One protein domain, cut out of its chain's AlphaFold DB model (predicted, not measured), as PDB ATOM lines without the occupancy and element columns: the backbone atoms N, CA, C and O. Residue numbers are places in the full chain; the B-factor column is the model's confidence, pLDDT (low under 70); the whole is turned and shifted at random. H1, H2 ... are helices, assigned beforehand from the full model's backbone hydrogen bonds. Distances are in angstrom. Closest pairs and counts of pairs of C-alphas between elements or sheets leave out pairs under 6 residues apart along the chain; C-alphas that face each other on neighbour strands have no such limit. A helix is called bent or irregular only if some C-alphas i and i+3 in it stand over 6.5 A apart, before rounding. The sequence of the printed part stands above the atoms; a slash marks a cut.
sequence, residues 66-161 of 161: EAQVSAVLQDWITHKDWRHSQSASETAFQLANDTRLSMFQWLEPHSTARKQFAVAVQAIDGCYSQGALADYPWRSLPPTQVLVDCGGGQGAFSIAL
ATOM      1  N   GLU A  66     -15.920  37.503 -25.940       61.28
ATOM      2  CA  GLU A  66     -17.014  37.139 -26.855       61.28
ATOM      3  C   GLU A  66     -17.058  38.059 -28.077       61.28
ATOM      4  O   GLU A  66     -17.418  37.616 -29.166       61.28
ATOM      5  N   ALA A  67     -16.562  39.297 -27.952       65.12
ATOM      6  CA  ALA A  67     -16.319  40.154 -29.107       65.12
ATOM      7  C   ALA A  67     -15.336  39.514 -30.108       65.12
ATOM      8  O   ALA A  67     -15.485  39.721 -31.307       65.12
ATOM      9  N   GLN A  68     -14.380  38.692 -29.650       80.62
ATOM     10  CA  GLN A  68     -13.463  37.958 -30.532       80.62
ATOM     11  C   GLN A  68     -14.173  36.804 -31.249       80.62
ATOM     12  O   GLN A  68     -13.961  36.612 -32.442       80.62
ATOM     13  N   VAL A  69     -15.068  36.085 -30.560       88.38
ATOM     14  CA  VAL A  69     -15.906  35.039 -31.179       88.38
ATOM     15  C   VAL A  69     -16.836  35.646 -32.229       88.38
ATOM     16  O   VAL A  69     -16.931  35.136 -33.343       88.38
ATOM     17  N   SER A  70     -17.476  36.775 -31.912       87.56
ATOM     18  CA  SER A  70     -18.316  37.499 -32.870       87.56
ATOM     19  C   SER A  70     -17.511  38.044 -34.051       87.56
ATOM     20  O   SER A  70     -18.034  38.072 -35.162       87.56
ATOM     21  N   ALA A  71     -16.266  38.479 -33.834       89.69
ATOM     22  CA  ALA A  71     -15.422  39.035 -34.889       89.69
ATOM     23  C   ALA A  71     -15.073  38.004 -35.973       89.69
ATOM     24  O   ALA A  71     -14.962  38.372 -37.137       89.69
ATOM     25  N   VAL A  72     -14.958  36.724 -35.608       94.50
ATOM     26  CA  VAL A  72     -14.663  35.626 -36.549       94.50
ATOM     27  C   VAL A  72     -15.916  34.868 -36.999       94.50
ATOM     28  O   VAL A  72     -15.820  33.833 -37.660       94.50
ATOM     29  N   LEU A  73     -17.115  35.361 -36.663       93.69
ATOM     30  CA  LEU A  73     -18.370  34.706 -37.037       93.69
ATOM     31  C   LEU A  73     -18.508  34.585 -38.560       93.69
ATOM     32  O   LEU A  73     -18.920  33.538 -39.056       93.69
ATOM     33  N   GLN A  74     -18.125  35.633 -39.294       95.19
ATOM     34  CA  GLN A  74     -18.158  35.641 -40.757       95.19
ATOM     35  C   GLN A  74     -17.235  34.563 -41.354       95.19
ATOM     36  O   GLN A  74     -17.620  33.870 -42.299       95.19
ATOM     37  N   ASP A  75     -16.047  34.386 -40.775       96.56
ATOM     38  CA  ASP A  75     -15.083  33.369 -41.206       96.56
ATOM     39  C   ASP A  75     -15.617  31.959 -40.931       96.56
ATOM     40  O   ASP A  75     -15.480  31.061 -41.759       96.56
ATOM     41  N   TRP A  76     -16.307  31.764 -39.802       96.25
ATOM     42  CA  TRP A  76     -16.933  30.485 -39.474       96.25
ATOM     43  C   TRP A  76     -18.077  30.118 -40.428       96.25
ATOM     44  O   TRP A  76     -18.077  29.016 -40.983       96.25
ATOM     45  N   ILE A  77     -19.020  31.034 -40.686       96.12
ATOM     46  CA  ILE A  77     -20.168  30.753 -41.573       96.12
ATOM     47  C   ILE A  77     -19.762  30.589 -43.045       96.12
ATOM     48  O   ILE A  77     -20.551  30.102 -43.853       96.12
ATOM     49  N   THR A  78     -18.538  30.979 -43.404       97.38
ATOM     50  CA  THR A  78     -17.958  30.765 -44.738       97.38
ATOM     51  C   THR A  78     -16.879  29.676 -44.757       97.38
ATOM     52  O   THR A  78     -16.338  29.369 -45.820       97.38
ATOM     53  N   HIS A  79     -16.602  29.022 -43.620       96.88
ATOM     54  CA  HIS A  79     -15.555  28.010 -43.507       96.88
ATOM     55  C   HIS A  79     -15.820  26.824 -44.442       96.88
ATOM     56  O   HIS A  79     -16.908  26.236 -44.448       96.88
ATOM     57  N   LYS A  80     -14.796  26.420 -45.206       96.56
ATOM     58  CA  LYS A  80     -14.905  25.353 -46.217       96.56
ATOM     59  C   LYS A  80     -15.451  24.031 -45.670       96.56
ATOM     60  O   LYS A  80     -16.216  23.366 -46.362       96.56
ATOM     61  N   ASP A  81     -15.121  23.714 -44.422       96.38
ATOM     62  CA  ASP A  81     -15.473  22.440 -43.798       96.38
ATOM     63  C   ASP A  81     -16.542  22.607 -42.704       96.38
ATOM     64  O   ASP A  81     -17.236  21.651 -42.382       96.38
ATOM     65  N   TRP A  82     -16.713  23.813 -42.139       96.62
ATOM     66  CA  TRP A  82     -17.484  24.015 -40.894       96.62
ATOM     67  C   TRP A  82     -18.724  24.898 -41.034       96.62
ATOM     68  O   TRP A  82     -19.514  24.961 -40.098       96.62
ATOM     69  N   ARG A  83     -18.958  25.531 -42.193       94.00
ATOM     70  CA  ARG A  83     -20.090  26.460 -42.415       94.00
ATOM     71  C   ARG A  83     -21.488  25.902 -42.109       94.00
ATOM     72  O   ARG A  83     -22.445  26.659 -41.988       94.00
ATOM     73  N   HIS A  84     -21.626  24.579 -42.041       94.31
ATOM     74  CA  HIS A  84     -22.876  23.890 -41.704       94.31
ATOM     75  C   HIS A  84     -22.705  22.924 -40.525       94.31
ATOM     76  O   HIS A  84     -23.572  22.081 -40.291       94.31
ATOM     77  N   SER A  85     -21.584  23.011 -39.805       95.56
ATOM     78  CA  SER A  85     -21.312  22.106 -38.697       95.56
ATOM     79  C   SER A  85     -22.318  22.307 -37.566       95.56
ATOM     80  O   SER A  85     -22.751  23.421 -37.278       95.56
ATOM     81  N   GLN A  86     -22.688  21.197 -36.935       95.00
ATOM     82  CA  GLN A  86     -23.472  21.146 -35.696       95.00
ATOM     83  C   GLN A  86     -22.603  20.686 -34.511       95.00
ATOM     84  O   GLN A  86     -23.111  20.413 -33.424       95.00
ATOM     85  N   SER A  87     -21.291  20.547 -34.719       95.38
ATOM     86  CA  SER A  87     -20.348  20.114 -33.691       95.38
ATOM     87  C   SER A  87     -20.041  21.247 -32.713       95.38
ATOM     88  O   SER A  87     -19.760  22.376 -33.111       95.38
ATOM     89  N   ALA A  88     -19.985  20.920 -31.419       93.62
ATOM     90  CA  ALA A  88     -19.558  21.849 -30.369       93.62
ATOM     91  C   ALA A  88     -18.066  22.245 -30.460       93.62
ATOM     92  O   ALA A  88     -17.627  23.177 -29.780       93.62
ATOM     93  N   SER A  89     -17.290  21.538 -31.288       95.62
ATOM     94  CA  SER A  89     -15.853  21.762 -31.490       95.62
ATOM     95  C   SER A  89     -15.506  22.286 -32.889       95.62
ATOM     96  O   SER A  89     -14.338  22.282 -33.263       95.62
ATOM     97  N   GLU A  90     -16.490  22.734 -33.668       96.38
ATOM     98  CA  GLU A  90     -16.291  23.282 -35.021       96.38
ATOM     99  C   GLU A  90     -17.095  24.578 -35.192       96.38
ATOM    100  O   GLU A  90     -17.909  24.730 -36.104       96.38
ATOM    101  N   THR A  91     -16.891  25.508 -34.262       95.50
ATOM    102  CA  THR A  91     -17.610  26.784 -34.160       95.50
ATOM    103  C   THR A  91     -16.655  27.974 -34.284       95.50
ATOM    104  O   THR A  91     -15.430  27.825 -34.245       95.50
ATOM    105  N   ALA A  92     -17.206  29.190 -34.348       94.88
ATOM    106  CA  ALA A  92     -16.431  30.431 -34.258       94.88
ATOM    107  C   ALA A  92     -15.546  30.505 -32.994       94.88
ATOM    108  O   ALA A  92     -14.506  31.159 -33.007       94.88
ATOM    109  N   PHE A  93     -15.905  29.795 -31.915       94.25
ATOM    110  CA  PHE A  93     -15.089  29.732 -30.701       94.25
ATOM    111  C   PHE A  93     -13.702  29.134 -30.963       94.25
ATOM    112  O   PHE A  93     -12.708  29.651 -30.449       94.25
ATOM    113  N   GLN A  94     -13.624  28.067 -31.766       95.94
ATOM    114  CA  GLN A  94     -12.360  27.404 -32.090       95.94
ATOM    115  C   GLN A  94     -11.462  28.291 -32.947       95.94
ATOM    116  O   GLN A  94     -10.263  28.353 -32.687       95.94
ATOM    117  N   LEU A  95     -12.047  29.022 -33.902       95.12
ATOM    118  CA  LEU A  95     -11.317  30.005 -34.707       95.12
ATOM    119  C   LEU A  95     -10.776  31.150 -33.838       95.12
ATOM    120  O   LEU A  95      -9.618  31.530 -33.975       95.12
ATOM    121  N   ALA A  96     -11.584  31.667 -32.909       93.75
ATOM    122  CA  ALA A  96     -11.198  32.793 -32.058       93.75
ATOM    123  C   ALA A  96     -10.106  32.450 -31.032       93.75
ATOM    124  O   ALA A  96      -9.347  33.328 -30.631       93.75
ATOM    125  N   ASN A  97     -10.045  31.193 -30.581       91.81
ATOM    126  CA  ASN A  97      -9.147  30.758 -29.505       91.81
ATOM    127  C   ASN A  97      -8.039  29.805 -29.978       91.81
ATOM    128  O   ASN A  97      -7.357  29.236 -29.126       91.81
ATOM    129  N   ASP A  98      -7.898  29.609 -31.295       93.94
ATOM    130  CA  ASP A  98      -6.950  28.680 -31.928       93.94
ATOM    131  C   ASP A  98      -6.877  27.326 -31.200       93.94
ATOM    132  O   ASP A  98      -5.864  26.912 -30.636       93.94
ATOM    133  N   THR A  99      -8.026  26.653 -31.118       94.81
ATOM    134  CA  THR A  99      -8.181  25.431 -30.321       94.81
ATOM    135  C   THR A  99      -9.026  24.391 -31.038       94.81
ATOM    136  O   THR A  99      -9.869  24.709 -31.869       94.81
ATOM    137  N   ARG A 100      -8.829  23.119 -30.678       95.56
ATOM    138  CA  ARG A 100      -9.695  21.995 -31.087       95.56
ATOM    139  C   ARG A 100     -10.644  21.532 -29.981       95.56
ATOM    140  O   ARG A 100     -11.444  20.625 -30.187       95.56
ATOM    141  N   LEU A 101     -10.522  22.115 -28.793       95.94
ATOM    142  CA  LEU A 101     -11.355  21.791 -27.642       95.94
ATOM    143  C   LEU A 101     -12.715  22.480 -27.763       95.94
ATOM    144  O   LEU A 101     -12.802  23.598 -28.275       95.94
ATOM    145  N   SER A 102     -13.761  21.848 -27.232       94.94
ATOM    146  CA  SER A 102     -15.028  22.545 -26.978       94.94
ATOM    147  C   SER A 102     -14.829  23.652 -25.935       94.94
ATOM    148  O   SER A 102     -13.857  23.633 -25.175       94.94
ATOM    149  N   MET A 103     -15.758  24.610 -25.861       93.00
ATOM    150  CA  MET A 103     -15.662  25.736 -24.923       93.00
ATOM    151  C   MET A 103     -15.403  25.281 -23.480       93.00
ATOM    152  O   MET A 103     -14.471  25.767 -22.846       93.00
ATOM    153  N   PHE A 104     -16.174  24.319 -22.964       92.69
ATOM    154  CA  PHE A 104     -16.036  23.872 -21.575       92.69
ATOM    155  C   PHE A 104     -14.700  23.172 -21.305       92.69
ATOM    156  O   PHE A 104     -14.056  23.473 -20.306       92.69
ATOM    157  N   GLN A 105     -14.237  22.329 -22.232       95.81
ATOM    158  CA  GLN A 105     -12.917  21.696 -22.140       95.81
ATOM    159  C   GLN A 105     -11.790  22.730 -22.209       95.81
ATOM    160  O   GLN A 105     -10.792  22.620 -21.506       95.81
ATOM    161  N   TRP A 106     -11.943  23.765 -23.039       94.81
ATOM    162  CA  TRP A 106     -10.979  24.857 -23.103       94.81
ATOM    163  C   TRP A 106     -10.975  25.682 -21.810       94.81
ATOM    164  O   TRP A 106      -9.912  26.082 -21.351       94.81
ATOM    165  N   LEU A 107     -12.120  25.903 -21.159       92.94
ATOM    166  CA  LEU A 107     -12.188  26.661 -19.904       92.94
ATOM    167  C   LEU A 107     -11.478  25.970 -18.727       92.94
ATOM    168  O   LEU A 107     -11.038  26.665 -17.808       92.94
ATOM    169  N   GLU A 108     -11.343  24.642 -18.732       93.56
ATOM    170  CA  GLU A 108     -10.722  23.877 -17.639       93.56
ATOM    171  C   GLU A 108      -9.302  24.358 -17.280       93.56
ATOM    172  O   GLU A 108      -9.096  24.750 -16.122       93.56
ATOM    173  N   PRO A 109      -8.334  24.408 -18.221       95.50
ATOM    174  CA  PRO A 109      -7.005  24.947 -17.940       95.50
ATOM    175  C   PRO A 109      -6.972  26.486 -17.862       95.50
ATOM    176  O   PRO A 109      -6.042  27.054 -17.287       95.50
ATOM    177  N   HIS A 110      -7.982  27.193 -18.381       91.94
ATOM    178  CA  HIS A 110      -7.999  28.660 -18.468       91.94
ATOM    179  C   HIS A 110      -8.743  29.308 -17.292       91.94
ATOM    180  O   HIS A 110      -9.791  29.937 -17.447       91.94
ATOM    181  N   SER A 111      -8.160  29.213 -16.094       89.94
ATOM    182  CA  SER A 111      -8.785  29.650 -14.832       89.94
ATOM    183  C   SER A 111      -9.336  31.086 -14.836       89.94
ATOM    184  O   SER A 111     -10.404  31.327 -14.273       89.94
ATOM    185  N   THR A 112      -8.656  32.034 -15.488       88.56
ATOM    186  CA  THR A 112      -9.133  33.423 -15.625       88.56
ATOM    187  C   THR A 112     -10.385  33.503 -16.493       88.56
ATOM    188  O   THR A 112     -11.365  34.124 -16.092       88.56
ATOM    189  N   ALA A 113     -10.381  32.843 -17.655       85.88
ATOM    190  CA  ALA A 113     -11.536  32.822 -18.549       85.88
ATOM    191  C   ALA A 113     -12.721  32.085 -17.912       85.88
ATOM    192  O   ALA A 113     -13.852  32.538 -18.023       85.88
ATOM    193  N   ARG A 114     -12.465  31.013 -17.156       88.69
ATOM    194  CA  ARG A 114     -13.494  30.292 -16.395       88.69
ATOM    195  C   ARG A 114     -14.139  31.150 -15.307       88.69
ATOM    196  O   ARG A 114     -15.353  31.108 -15.145       88.69
ATOM    197  N   LYS A 115     -13.348  31.942 -14.573       86.31
ATOM    198  CA  LYS A 115     -13.881  32.901 -13.589       86.31
ATOM    199  C   LYS A 115     -14.734  33.969 -14.260       86.31
ATOM    200  O   LYS A 115     -15.801  34.280 -13.751       86.31
ATOM    201  N   GLN A 116     -14.273  34.495 -15.397       82.00
ATOM    202  CA  GLN A 116     -15.058  35.429 -16.198       82.00
ATOM    203  C   GLN A 116     -16.381  34.771 -16.595       82.00
ATOM    204  O   GLN A 116     -17.416  35.279 -16.184       82.00
ATOM    205  N   PHE A 117     -16.347  33.600 -17.248       84.31
ATOM    206  CA  PHE A 117     -17.526  32.815 -17.647       84.31
ATOM    207  C   PHE A 117     -18.555  32.665 -16.515       84.31
ATOM    208  O   PHE A 117     -19.724  32.987 -16.703       84.31
ATOM    209  N   ALA A 118     -18.116  32.264 -15.317       84.88
ATOM    210  CA  ALA A 118     -18.996  32.128 -14.156       84.88
ATOM    211  C   ALA A 118     -19.700  33.445 -13.770       84.88
ATOM    212  O   ALA A 118     -20.876  33.428 -13.412       84.88
ATOM    213  N   VAL A 119     -19.005  34.582 -13.885       82.81
ATOM    214  CA  VAL A 119     -19.572  35.913 -13.627       82.81
ATOM    215  C   VAL A 119     -20.628  36.299 -14.675       82.81
ATOM    216  O   VAL A 119     -21.662  36.835 -14.284       82.81
ATOM    217  N   ALA A 120     -20.450  35.990 -15.971       79.44
ATOM    218  CA  ALA A 120     -21.531  36.217 -16.952       79.44
ATOM    219  C   ALA A 120     -22.743  35.341 -16.678       79.44
ATOM    220  O   ALA A 120     -23.861  35.836 -16.750       79.44
ATOM    221  N   VAL A 121     -22.541  34.053 -16.381       82.81
ATOM    222  CA  VAL A 121     -23.659  33.138 -16.103       82.81
ATOM    223  C   VAL A 121     -24.494  33.663 -14.936       82.81
ATOM    224  O   VAL A 121     -25.717  33.709 -15.035       82.81
ATOM    225  N   GLN A 122     -23.843  34.134 -13.870       82.38
ATOM    226  CA  GLN A 122     -24.528  34.766 -12.743       82.38
ATOM    227  C   GLN A 122     -25.262  36.046 -13.155       82.38
ATOM    228  O   GLN A 122     -26.393  36.281 -12.736       82.38
ATOM    229  N   ALA A 123     -24.639  36.873 -13.988       78.81
ATOM    230  CA  ALA A 123     -25.246  38.117 -14.420       78.81
ATOM    231  C   ALA A 123     -26.474  37.911 -15.324       78.81
ATOM    232  O   ALA A 123     -27.469  38.631 -15.219       78.81
ATOM    233  N   ILE A 124     -26.414  36.901 -16.192       77.19
ATOM    234  CA  ILE A 124     -27.528  36.424 -17.010       77.19
ATOM    235  C   ILE A 124     -28.664  35.952 -16.097       77.19
ATOM    236  O   ILE A 124     -29.791  36.414 -16.263       77.19
ATOM    237  N   ASP A 125     -28.376  35.116 -15.097       78.56
ATOM    238  CA  ASP A 125     -29.376  34.662 -14.120       78.56
ATOM    239  C   ASP A 125     -30.074  35.844 -13.426       78.56
ATOM    240  O   ASP A 125     -31.303  35.933 -13.420       78.56
ATOM    241  N   GLY A 126     -29.316  36.840 -12.955       76.06
ATOM    242  CA  GLY A 126     -29.878  38.063 -12.371       76.06
ATOM    243  C   GLY A 126     -30.799  38.844 -13.322       76.06
ATOM    244  O   GLY A 126     -31.792  39.428 -12.884       76.06
ATOM    245  N   CYS A 127     -30.522  38.824 -14.631       73.31
ATOM    246  CA  CYS A 127     -31.361  39.489 -15.632       73.31
ATOM    247  C   CYS A 127     -32.689  38.761 -15.890       73.31
ATOM    248  O   CYS A 127     -33.700  39.428 -16.119       73.31
ATOM    249  N   TYR A 128     -32.698  37.425 -15.881       73.81
ATOM    250  CA  TYR A 128     -33.858  36.630 -16.316       73.81
ATOM    251  C   TYR A 128     -34.693  36.057 -15.164       73.81
ATOM    252  O   TYR A 128     -35.913  35.929 -15.305       73.81
ATOM    253  N   SER A 129     -34.075  35.768 -14.017       80.69
ATOM    254  CA  SER A 129     -34.735  35.180 -12.839       80.69
ATOM    255  C   SER A 129     -35.953  35.979 -12.380       80.69
ATOM    256  O   SER A 129     -36.980  35.398 -12.048       80.69
ATOM    257  N   GLN A 130     -35.883  37.312 -12.419       77.00
ATOM    258  CA  GLN A 130     -36.968  38.184 -11.957       77.00
ATOM    259  C   GLN A 130     -38.276  37.986 -12.733       77.00
ATOM    260  O   GLN A 130     -39.344  38.021 -12.128       77.00
ATOM    261  N   GLY A 131     -38.200  37.756 -14.049       74.12
ATOM    262  CA  GLY A 131     -39.388  37.470 -14.858       74.12
ATOM    263  C   GLY A 131     -39.997  36.125 -14.474       74.12
ATOM    264  O   GLY A 131     -41.167  36.047 -14.120       74.12
ATOM    265  N   ALA A 132     -39.171  35.077 -14.420       82.25
ATOM    266  CA  ALA A 132     -39.624  33.745 -14.030       82.25
ATOM    267  C   ALA A 132     -40.250  33.719 -12.620       82.25
ATOM    268  O   ALA A 132     -41.295  33.098 -12.428       82.25
ATOM    269  N   LEU A 133     -39.660  34.426 -11.649       83.50
ATOM    270  CA  LEU A 133     -40.188  34.555 -10.285       83.50
ATOM    271  C   LEU A 133     -41.550  35.263 -10.232       83.50
ATOM    272  O   LEU A 133     -42.387  34.907  -9.405       83.50
ATOM    273  N   ALA A 134     -41.769  36.256 -11.094       81.56
ATOM    274  CA  ALA A 134     -43.001  37.038 -11.120       81.56
ATOM    275  C   ALA A 134     -44.135  36.354 -11.900       81.56
ATOM    276  O   ALA A 134     -45.297  36.457 -11.506       81.56
ATOM    277  N   ASP A 135     -43.801  35.668 -12.993       84.12
ATOM    278  CA  ASP A 135     -44.784  35.248 -13.994       84.12
ATOM    279  C   ASP A 135     -45.359  33.847 -13.731       84.12
ATOM    280  O   ASP A 135     -46.469  33.539 -14.172       84.12
ATOM    281  N   TYR A 136     -44.635  32.989 -13.003       85.06
ATOM    282  CA  TYR A 136     -45.111  31.649 -12.652       85.06
ATOM    283  C   TYR A 136     -45.648  31.604 -11.210       85.06
ATOM    284  O   TYR A 136     -45.010  32.125 -10.293       85.06
ATOM    285  N   PRO A 137     -46.802  30.962 -10.944       90.12
ATOM    286  CA  PRO A 137     -47.379  30.898  -9.604       90.12
ATOM    287  C   PRO A 137     -46.673  29.839  -8.738       90.12
ATOM    288  O   PRO A 137     -47.271  28.841  -8.353       90.12
ATOM    289  N   TRP A 138     -45.405  30.051  -8.378       90.00
ATOM    290  CA  TRP A 138     -44.580  29.077  -7.636       90.00
ATOM    291  C   TRP A 138     -45.250  28.534  -6.367       90.00
ATOM    292  O   TRP A 138     -45.163  27.347  -6.065       90.00
ATOM    293  N   ARG A 139     -46.016  29.382  -5.669       90.25
ATOM    294  CA  ARG A 139     -46.757  29.018  -4.448       90.25
ATOM    295  C   ARG A 139     -47.948  28.087  -4.676       90.25
ATOM    296  O   ARG A 139     -48.473  27.555  -3.703       90.25
ATOM    297  N   SER A 140     -48.413  27.920  -5.914       92.75
ATOM    298  CA  SER A 140     -49.487  26.972  -6.225       92.75
ATOM    299  C   SER A 140     -48.982  25.544  -6.413       92.75
ATOM    300  O   SER A 140     -49.799  24.638  -6.580       92.75
ATOM    301  N   LEU A 141     -47.663  25.327  -6.428       92.25
ATOM    302  CA  LEU A 141     -47.097  23.986  -6.507       92.25
ATOM    303  C   LEU A 141     -47.403  23.198  -5.218       92.25
ATOM    304  O   LEU A 141     -47.322  23.758  -4.121       92.25
ATOM    305  N   PRO A 142     -47.749  21.901  -5.314       95.00
ATOM    306  CA  PRO A 142     -47.926  21.053  -4.146       95.00
ATOM    307  C   PRO A 142     -46.661  21.012  -3.275       95.00
ATOM    308  O   PRO A 142     -45.561  20.872  -3.809       95.00
ATOM    309  N   PRO A 143     -46.789  21.014  -1.935       89.00
ATOM    310  CA  PRO A 143     -45.639  20.999  -1.026       89.00
ATOM    311  C   PRO A 143     -44.816  19.702  -1.094       89.00
ATOM    312  O   PRO A 143     -43.721  19.630  -0.548       89.00
ATOM    313  N   THR A 144     -45.341  18.660  -1.739       93.75
ATOM    314  CA  THR A 144     -44.663  17.375  -1.949       93.75
ATOM    315  C   THR A 144     -43.826  17.336  -3.226       93.75
ATOM    316  O   THR A 144     -43.154  16.337  -3.481       93.75
ATOM    317  N   GLN A 145     -43.880  18.381  -4.054       91.00
ATOM    318  CA  GLN A 145     -43.177  18.415  -5.325       91.00
ATOM    319  C   GLN A 145     -41.734  18.890  -5.135       91.00
ATOM    320  O   GLN A 145     -41.465  19.853  -4.420       91.00
ATOM    321  N   VAL A 146     -40.799  18.213  -5.801       92.19
ATOM    322  CA  VAL A 146     -39.386  18.602  -5.832       92.19
ATOM    323  C   VAL A 146     -39.130  19.418  -7.089       92.19
ATOM    324  O   VAL A 146     -39.476  18.990  -8.192       92.19
ATOM    325  N   LEU A 147     -38.504  20.578  -6.918       90.75
ATOM    326  CA  LEU A 147     -38.012  21.397  -8.015       90.75
ATOM    327  C   LEU A 147     -36.537  21.083  -8.269       90.75
ATOM    328  O   LEU A 147     -35.748  20.968  -7.332       90.75
ATOM    329  N   VAL A 148     -36.177  20.923  -9.541       93.88
ATOM    330  CA  VAL A 148     -34.804  20.643  -9.968       93.88
ATOM    331  C   VAL A 148     -34.346  21.754 -10.901       93.88
ATOM    332  O   VAL A 148     -34.875  21.909 -12.000       93.88
ATOM    333  N   ASP A 149     -33.351  22.512 -10.455       90.62
ATOM    334  CA  ASP A 149     -32.740  23.611 -11.200       90.62
ATOM    335  C   ASP A 149     -31.543  23.101 -12.017       90.62
ATOM    336  O   ASP A 149     -30.388  23.065 -11.574       90.62
ATOM    337  N   CYS A 150     -31.845  22.596 -13.213       91.38
ATOM    338  CA  CYS A 150     -30.858  22.013 -14.114       91.38
ATOM    339  C   CYS A 150     -29.926  23.091 -14.679       91.38
ATOM    340  O   CYS A 150     -30.266  23.781 -15.636       91.38
ATOM    341  N   GLY A 151     -28.714  23.178 -14.128       85.75
ATOM    342  CA  GLY A 151     -27.735  24.180 -14.547       85.75
ATOM    343  C   GLY A 151     -27.895  25.531 -13.850       85.75
ATOM    344  O   GLY A 151     -27.385  26.520 -14.369       85.75
ATOM    345  N   GLY A 152     -28.513  25.572 -12.662       86.25
ATOM    346  CA  GLY A 152     -28.777  26.786 -11.870       86.25
ATOM    347  C   GLY A 152     -27.564  27.593 -11.392       86.25
ATOM    348  O   GLY A 152     -27.693  28.479 -10.549       86.25
ATOM    349  N   GLY A 153     -26.359  27.295 -11.881       86.00
ATOM    350  CA  GLY A 153     -25.140  28.027 -11.553       86.00
ATOM    351  C   GLY A 153     -24.850  28.035 -10.051       86.00
ATOM    352  O   GLY A 153     -24.523  27.003  -9.471       86.00
ATOM    353  N   GLN A 154     -24.941  29.213  -9.429       83.81
ATOM    354  CA  GLN A 154     -24.750  29.390  -7.982       83.81
ATOM    355  C   GLN A 154     -26.019  29.084  -7.156       83.81
ATOM    356  O   GLN A 154     -25.979  29.174  -5.933       83.81
ATOM    357  N   GLY A 155     -27.138  28.743  -7.803       87.75
ATOM    358  CA  GLY A 155     -28.413  28.415  -7.160       87.75
ATOM    359  C   GLY A 155     -29.226  29.629  -6.706       87.75
ATOM    360  O   GLY A 155     -30.141  29.473  -5.903       87.75
ATOM    361  N   ALA A 156     -28.908  30.838  -7.186       85.31
ATOM    362  CA  ALA A 156     -29.585  32.062  -6.754       85.31
ATOM    363  C   ALA A 156     -31.086  32.044  -7.088       85.31
ATOM    364  O   ALA A 156     -31.895  32.425  -6.242       85.31
ATOM    365  N   PHE A 157     -31.459  31.528  -8.262       87.38
ATOM    366  CA  PHE A 157     -32.856  31.298  -8.622       87.38
ATOM    367  C   PHE A 157     -33.553  30.324  -7.662       87.38
ATOM    368  O   PHE A 157     -34.572  30.674  -7.076       87.38
ATOM    369  N   SER A 158     -32.964  29.147  -7.424       90.88
ATOM    370  CA  SER A 158     -33.495  28.151  -6.480       90.88
ATOM    371  C   SER A 158     -33.697  28.688  -5.058       90.88
ATOM    372  O   SER A 158     -34.653  28.305  -4.395       90.88
ATOM    373  N   ILE A 159     -32.811  29.568  -4.582       89.94
ATOM    374  CA  ILE A 159     -32.922  30.210  -3.259       89.94
ATOM    375  C   ILE A 159     -34.081  31.220  -3.212       89.94
ATOM    376  O   ILE A 159     -34.615  31.485  -2.136       89.94
ATOM    377  N   ALA A 160     -34.438  31.818  -4.349       87.25
ATOM    378  CA  ALA A 160     -35.460  32.857  -4.434       87.25
ATOM    379  C   ALA A 160     -36.902  32.320  -4.555       87.25
ATOM    380  O   ALA A 160     -37.837  33.120  -4.460       87.25
ATOM    381  N   LEU A 161     -37.072  31.012  -4.778       85.25
ATOM    382  CA  LEU A 161     -38.357  30.305  -4.870       85.25
ATOM    383  C   LEU A 161     -38.956  29.993  -3.492       85.25
ATOM    384  O   LEU A 161     -40.186  30.192  -3.341       85.25
TER     385      LEU A 161
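This is residues 66 to 161 of the 161 residues of an uncharacterized protein of Grifola frondosa (UniProt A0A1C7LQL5). One long helix, H5, kinked partway along, joins a small head of short helices to a wide loop that folds back and sets a last short helix, H6, on the later part of H5. In the head, H3 packs on H1 and H2, and H4 is near both H3 and the beginning of H5; at the far end, residues 140 to 146 of the loop stick out. The printed part has 96 residues with six named helices, in the order H1 H2 H3 H4 H5 H6, and no named strand; its class is all helix. It is loose, with a radius of gyration of the C-alphas of 18.2 A, and elongated, spanning 54 by 29 by 22 A.

Start with H5, residues 111 to 135, which has a kink of 33 degrees near residue 128 and is only just irregular: C-alphas 127 and 130 are 6.8 A apart. With residues 125 to 133 alone it touches H6, residues 156 to 160; their closest C-alphas are those of Ser 129 and Phe 157, 6.0 A apart. Now look at the beginning of H5: H4, residues 103 to 107, is close to it but not clearly touching, the closest C-alphas being those of Leu 107 and Arg 114, 5.2 A apart. H4 is also close to, but not clearly touching, H3, residues 92 to 97, with C-alphas 93 and 103 closest at 7.0 A. H3 touches H1, residues 66 to 71, at Val 69 and Ala 96, whose C-alphas are the closest at 5.3 A; they run opposite ways at a steep tilt of 69 degrees, only just short of about perpendicular. H3 also touches H2, residues 73 to 77, where the closest C-alphas, of Trp 76 and Ala 92, are 5.2 A apart. H1 and H2 meet only through their link. Among the pairs that are apart are H3 and H5, and H4 and H6. In H1, H2, H3, H4 and H6 every O i to N i+4 pair is within hydrogen-bond range; in H5, 19 of 21 are.

Find C-alpha 111 at (-8.785, 29.650, -14.832); from there H5 runs 36.4 A to C-alpha 135 at (-44.784, 35.248, -13.994). H1 begins at C-alpha 66, (-17.014, 37.139, -26.855), and spans 8.4 A; H3 spans 8.7 A. H6 ends at C-alpha 160, (-35.460, 32.857, -4.434).

The two C-alphas farthest apart, those of Lys 80 and Pro 143, are 54.8 A apart. The printed part has no cut and ends at Leu 161, the chain's last residue. The links from H2 to H3, 14 residues, and from H5 to H6, 20 residues, are long; the other three are tight. Mean pLDDT of the printed part is 88.9, and residues 66 to 67 are under 70.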